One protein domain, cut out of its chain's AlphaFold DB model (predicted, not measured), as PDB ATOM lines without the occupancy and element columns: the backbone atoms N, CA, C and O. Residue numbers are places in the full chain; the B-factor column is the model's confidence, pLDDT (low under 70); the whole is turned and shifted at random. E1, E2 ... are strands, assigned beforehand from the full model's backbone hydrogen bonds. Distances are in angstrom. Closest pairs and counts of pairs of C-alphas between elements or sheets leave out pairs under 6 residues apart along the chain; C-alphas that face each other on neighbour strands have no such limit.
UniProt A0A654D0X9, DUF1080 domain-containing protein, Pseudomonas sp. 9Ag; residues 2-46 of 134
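AT A GLANCE: This is residues 2 to 46 of the 134 residues of the protein "DUF1080 domain-containing protein" of Pseudomonas sp. 9Ag (UniProt A0A654D0X9). Little regular structure, mostly loops, makes a flat body in which two small two-stranded ribbons, the hairpin E2-E3 and the pair E1-E4, are joined by loops. The printed part has 45 residues with no named helix and four strands, E1 to E4, each pair antiparallel. The class is all strand, with 14 residues in named elements. It is compact, radius of gyration of the C-alphas 10.4 A, spanning 34 by 24 by 12 A.

HOW THE PARTS SIT: E2, residues 23 to 26, and E3, residues 29 to 32, form a hairpin at 156 degrees; N 24 and O 31 are 2.9 A apart, within hydrogen-bond range. E1, residues 10 to 12, and E4, residues 41 to 43, are antiparallel at 135 degrees, with N 42 and O 11 at 2.9 A. E1 and E3 are apart, as are E2 and E4.

IN THESE COORDINATES: E2 spans 9.6 A, E3 9.8 A, E1 7.0 A and E4 6.8 A. C-alpha 10 is at (147.229, 140.109, 210.086), C-alpha 43 at (150.341, 139.275, 213.355).

THE WHOLE: The farthest C-alphas, of Ile 2 and Gly 35, are 34.0 A apart. The printed part has no cut and no long link; no printed residue is under 70 in pLDDT.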
ATOM      1  N   ILE A   2     164.342 139.348 202.843       77.62
ATOM      2  CA  ILE A   2     163.294 140.173 203.467       77.62
ATOM      3  C   ILE A   2     161.965 139.606 202.975       77.62
ATOM      4  O   ILE A   2     161.744 139.558 201.766       77.62
ATOM      5  N   GLU A   3     161.144 139.112 203.892       88.00
ATOM      6  CA  GLU A   3     159.791 138.655 203.589       88.00
ATOM      7  C   GLU A   3     158.864 139.870 203.518       88.00
ATOM      8  O   GLU A   3     158.888 140.725 204.403       88.00
ATOM      9  N   ARG A   4     158.085 139.973 202.438       91.38
ATOM     10  CA  ARG A   4     157.083 141.028 202.286       91.38
ATOM     11  C   ARG A   4     155.789 140.562 202.941       91.38
ATOM     12  O   ARG A   4     155.317 139.475 202.630       91.38
ATOM     13  N   LEU A   5     155.229 141.404 203.802       93.44
ATOM     14  CA  LEU A   5     153.943 141.173 204.453       93.44
ATOM     15  C   LEU A   5     152.831 141.897 203.672       93.44
ATOM     16  O   LEU A   5     153.048 142.982 203.132       93.44
ATOM     17  N   ASP A   6     151.659 141.286 203.617       94.56
ATOM     18  CA  ASP A   6     150.394 141.779 203.072       94.56
ATOM     19  C   ASP A   6     149.276 141.677 204.137       94.56
ATOM     20  O   ASP A   6     149.547 141.522 205.325       94.56
ATOM     21  N   ALA A   7     148.004 141.827 203.757       96.19
ATOM     22  CA  ALA A   7     146.885 141.793 204.705       96.19
ATOM     23  C   ALA A   7     146.646 140.408 205.338       96.19
ATOM     24  O   ALA A   7     146.106 140.318 206.440       96.19
ATOM     25  N   SER A   8     147.027 139.325 204.657       96.38
ATOM     26  CA  SER A   8     146.743 137.954 205.093       96.38
ATOM     27  C   SER A   8     147.539 137.539 206.329       96.38
ATOM     28  O   SER A   8     147.094 136.654 207.060       96.38
ATOM     29  N   GLN A   9     148.658 138.207 206.622       97.31
ATOM     30  CA  GLN A   9     149.476 137.946 207.811       97.31
ATOM     31  C   GLN A   9     148.929 138.625 209.074       97.31
ATOM     32  O   GLN A   9     149.486 138.416 210.153       97.31
ATOM     33  N   TRP A  10     147.830 139.378 208.973       98.06
ATOM     34  CA  TRP A  10     147.229 140.109 210.086       98.06
ATOM     35  C   TRP A  10     145.801 139.654 210.367       98.06
ATOM     36  O   TRP A  10     145.060 139.212 209.486       98.06
ATOM     37  N   ARG A  11     145.405 139.808 211.626       98.44
ATOM     38  CA  ARG A  11     144.027 139.672 212.098       98.44
ATOM     39  C   ARG A  11     143.736 140.753 213.130       98.44
ATOM     40  O   ARG A  11     144.646 141.436 213.598       98.44
ATOM     41  N   ALA A  12     142.469 140.921 213.474       98.38
ATOM     42  CA  ALA A  12     142.074 141.806 214.557       98.38
ATOM     43  C   ALA A  12     142.659 141.326 215.894       98.38
ATOM     44  O   ALA A  12     142.673 140.126 216.177       98.38
ATOM     45  N   TRP A  13     143.070 142.260 216.749       97.94
ATOM     46  CA  TRP A  13     143.269 141.973 218.167       97.94
ATOM     47  C   TRP A  13     141.993 141.344 218.745       97.94
ATOM     48  O   TRP A  13     140.900 141.896 218.580       97.94
ATOM     49  N   HIS A  14     142.126 140.166 219.366       97.25
ATOM     50  CA  HIS A  14     141.006 139.327 219.831       97.25
ATOM     51  C   HIS A  14     139.993 138.913 218.747       97.25
ATOM     52  O   HIS A  14     138.823 138.670 219.044       97.25
ATOM     53  N   GLY A  15     140.419 138.818 217.488       97.12
ATOM     54  CA  GLY A  15     139.621 138.242 216.406       97.12
ATOM     55  C   GLY A  15     140.436 137.302 215.525       97.12
ATOM     56  O   GLY A  15     141.664 137.363 215.504       97.12
ATOM     57  N   ASP A  16     139.735 136.444 214.786       97.44
ATOM     58  CA  ASP A  16     140.349 135.418 213.928       97.44
ATOM     59  C   ASP A  16     140.683 135.934 212.517       97.44
ATOM     60  O   ASP A  16     141.520 135.364 211.809       97.44
ATOM     61  N   GLU A  17     140.056 137.044 212.118       98.25
ATOM     62  CA  GLU A  17     140.074 137.572 210.753       98.25
ATOM     63  C   GLU A  17     140.564 139.016 210.665       98.25
ATOM     64  O   GLU A  17     140.596 139.757 211.653       98.25
ATOM     65  N   PHE A  18     140.925 139.432 209.449       98.31
ATOM     66  CA  PHE A  18     141.227 140.827 209.143       98.31
ATOM     67  C   PHE A  18     139.955 141.693 209.303       98.31
ATOM     68  O   PHE A  18     138.923 141.379 208.702       98.31
ATOM     69  N   PRO A  19     139.980 142.782 210.094       97.88
ATOM     70  CA  PRO A  19     138.783 143.555 210.435       97.88
ATOM     71  C   PRO A  19     138.361 144.516 209.311       97.88
ATOM     72  O   PRO A  19     138.592 145.721 209.402       97.88
ATOM     73  N   ILE A  20     137.697 144.005 208.270       97.19
ATOM     74  CA  ILE A  20     137.321 144.770 207.059       97.19
ATOM     75  C   ILE A  20     136.428 146.003 207.303       97.19
ATOM     76  O   ILE A  20     136.405 146.916 206.482       97.19
ATOM     77  N   ASP A  21     135.713 146.056 208.430       96.69
ATOM     78  CA  ASP A  21     134.862 147.197 208.796       96.69
ATOM     79  C   ASP A  21     135.648 148.353 209.440       96.69
ATOM     80  O   ASP A  21     135.102 149.432 209.665       96.69
ATOM     81  N   CYS A  22     136.913 148.123 209.803       97.38
ATOM     82  CA  CYS A  22     137.764 149.084 210.517       97.38
ATOM     83  C   CYS A  22     139.125 149.287 209.840       97.38
ATOM     84  O   CYS A  22     139.791 150.290 210.086       97.38
ATOM     85  N   TRP A  23     139.519 148.358 208.970       98.38
ATOM     86  CA  TRP A  23     140.742 148.392 208.183       98.38
ATOM     87  C   TRP A  23     140.462 148.043 206.728       98.38
ATOM     88  O   TRP A  23     139.647 147.176 206.420       98.38
ATOM     89  N   ARG A  24     141.195 148.687 205.823       97.75
ATOM     90  CA  ARG A  24     141.155 148.425 204.386       97.75
ATOM     91  C   ARG A  24     142.535 148.009 203.896       97.75
ATOM     92  O   ARG A  24     143.507 148.708 204.155       97.75
ATOM     93  N   ALA A  25     142.596 146.921 203.136       97.19
ATOM     94  CA  ALA A  25     143.751 146.596 202.307       97.19
ATOM     95  C   ALA A  25     143.574 147.254 200.929       97.19
ATOM     96  O   ALA A  25     142.602 146.964 200.225       97.19
ATOM     97  N   ALA A  26     144.471 148.165 200.560       95.31
ATOM     98  CA  ALA A  26     144.440 148.900 199.298       95.31
ATOM     99  C   ALA A  26     145.780 148.719 198.573       95.31
ATOM    100  O   ALA A  26     146.720 149.476 198.781       95.31
ATOM    101  N   GLY A  27     145.871 147.687 197.730       92.12
ATOM    102  CA  GLY A  27     147.151 147.297 197.143       92.12
ATOM    103  C   GLY A  27     148.083 146.757 198.225       92.12
ATOM    104  O   GLY A  27     147.786 145.725 198.824       92.12
ATOM    105  N   ASP A  28     149.190 147.449 198.462       91.50
ATOM    106  CA  ASP A  28     150.170 147.145 199.502       91.50
ATOM    107  C   ASP A  28     150.015 147.964 200.787       91.50
ATOM    108  O   ASP A  28     150.760 147.746 201.742       91.50
ATOM    109  N   GLU A  29     149.018 148.844 200.849       96.06
ATOM    110  CA  GLU A  29     148.730 149.646 202.031       96.06
ATOM    111  C   GLU A  29     147.662 148.992 202.916       96.06
ATOM    112  O   GLU A  29     146.604 148.557 202.442       96.06
ATOM    113  N   LEU A  30     147.906 148.992 204.229       97.88
ATOM    114  CA  LEU A  30     146.902 148.697 205.248       97.88
ATOM    115  C   LEU A  30     146.480 150.013 205.901       97.88
ATOM    116  O   LEU A  30     147.292 150.696 206.519       97.88
ATOM    117  N   GLN A  31     145.208 150.373 205.756       97.69
ATOM    118  CA  GLN A  31     144.690 151.678 206.161       97.69
ATOM    119  C   GLN A  31     143.624 151.521 207.244       97.69
ATOM    120  O   GLN A  31     142.599 150.874 207.014       97.69
ATOM    121  N   ALA A  32     143.828 152.151 208.400       97.69
ATOM    122  CA  ALA A  32     142.783 152.287 209.408       97.69
ATOM    123  C   ALA A  32     141.678 153.229 208.895       97.69
ATOM    124  O   ALA A  32     141.953 154.311 208.371       97.69
ATOM    125  N   ILE A  33     140.414 152.837 209.042       96.88
ATOM    126  CA  ILE A  33     139.268 153.591 208.524       96.88
ATOM    127  C   ILE A  33     138.785 154.582 209.591       96.88
ATOM    128  O   ILE A  33     138.241 154.199 210.630       96.88
ATOM    129  N   ALA A  34     138.943 155.878 209.319       93.31
ATOM    130  CA  ALA A  34     138.493 156.940 210.213       93.31
ATOM    131  C   ALA A  34     136.973 156.886 210.477       93.31
ATOM    132  O   ALA A  34     136.177 156.578 209.592       93.31
ATOM    133  N   GLY A  35     136.562 157.217 211.706       94.06
ATOM    134  CA  GLY A  35     135.149 157.237 212.114       94.06
ATOM    135  C   GLY A  35     134.540 155.863 212.421       94.06
ATOM    136  O   GLY A  35     133.365 155.793 212.777       94.06
ATOM    137  N   THR A  36     135.320 154.786 212.321       96.12
ATOM    138  CA  THR A  36     134.904 153.425 212.687       96.12
ATOM    139  C   THR A  36     135.419 153.038 214.078       96.12
ATOM    140  O   THR A  36     136.053 153.835 214.780       96.12
ATOM    141  N   ARG A  37     135.124 151.808 214.517       94.44
ATOM    142  CA  ARG A  37     135.684 151.262 215.758       94.44
ATOM    143  C   ARG A  37     137.207 151.152 215.629       94.44
ATOM    144  O   ARG A  37     137.715 150.652 214.636       94.44
ATOM    145  N   ARG A  38     137.930 151.552 216.677       94.06
ATOM    146  CA  ARG A  38     139.378 151.327 216.770       94.06
ATOM    147  C   ARG A  38     139.646 149.852 217.053       94.06
ATOM    148  O   ARG A  38     139.100 149.304 218.011       94.06
ATOM    149  N   VAL A  39     140.444 149.226 216.200       97.25
ATOM    150  CA  VAL A  39     140.841 147.820 216.301       97.25
ATOM    151  C   VAL A  39     142.312 147.747 215.953       97.25
ATOM    152  O   VAL A  39     142.682 148.175 214.865       97.25
ATOM    153  N   ASP A  40     143.132 147.205 216.843       98.12
ATOM    154  CA  ASP A  40     144.536 146.965 216.530       98.12
ATOM    155  C   ASP A  40     144.664 145.739 215.623       98.12
ATOM    156  O   ASP A  40     143.874 144.791 215.715       98.12
ATOM    157  N   LEU A  41     145.665 145.752 214.747       98.38
ATOM    158  CA  LEU A  41     146.074 144.566 214.006       98.38
ATOM    159  C   LEU A  41     147.147 143.820 214.797       98.38
ATOM    160  O   LEU A  41     148.065 144.427 215.345       98.38
ATOM    161  N   ILE A  42     147.052 142.495 214.811       98.38
ATOM    162  CA  ILE A  42     148.076 141.602 215.352       98.38
ATOM    163  C   ILE A  42     148.526 140.631 214.263       98.38
ATOM    164  O   ILE A  42     147.721 140.192 213.433       98.38
ATOM    165  N   SER A  43     149.819 140.305 214.246       97.94
ATOM    166  CA  SER A  43     150.341 139.275 213.355       97.94
ATOM    167  C   SER A  43     149.725 137.916 213.693       97.94
ATOM    168  O   SER A  43     149.506 137.581 214.858       97.94
ATOM    169  N   ARG A  44     149.453 137.105 212.669       97.69
ATOM    170  CA  ARG A  44     149.013 135.715 212.862       97.69
ATOM    171  C   ARG A  44     150.117 134.870 213.491       97.69
ATOM    172  O   ARG A  44     149.852 134.068 214.380       97.69
ATOM    173  N   GLU A  45     151.347 135.093 213.043       96.31
ATOM    174  CA  GLU A  45     152.542 134.436 213.559       96.31
ATOM    175  C   GLU A  45     153.102 135.146 214.795       96.31
ATOM    176  O   GLU A  45     152.970 136.364 214.951       96.31
ATOM    177  N   ARG A  46     153.776 134.376 215.656       95.88
ATOM    178  CA  ARG A  46     154.492 134.885 216.833       95.88
ATOM    179  C   ARG A  46     155.989 134.904 216.559       95.88
ATOM    180  O   ARG A  46     156.573 133.891 216.182       95.88
TER     181      ARG A  46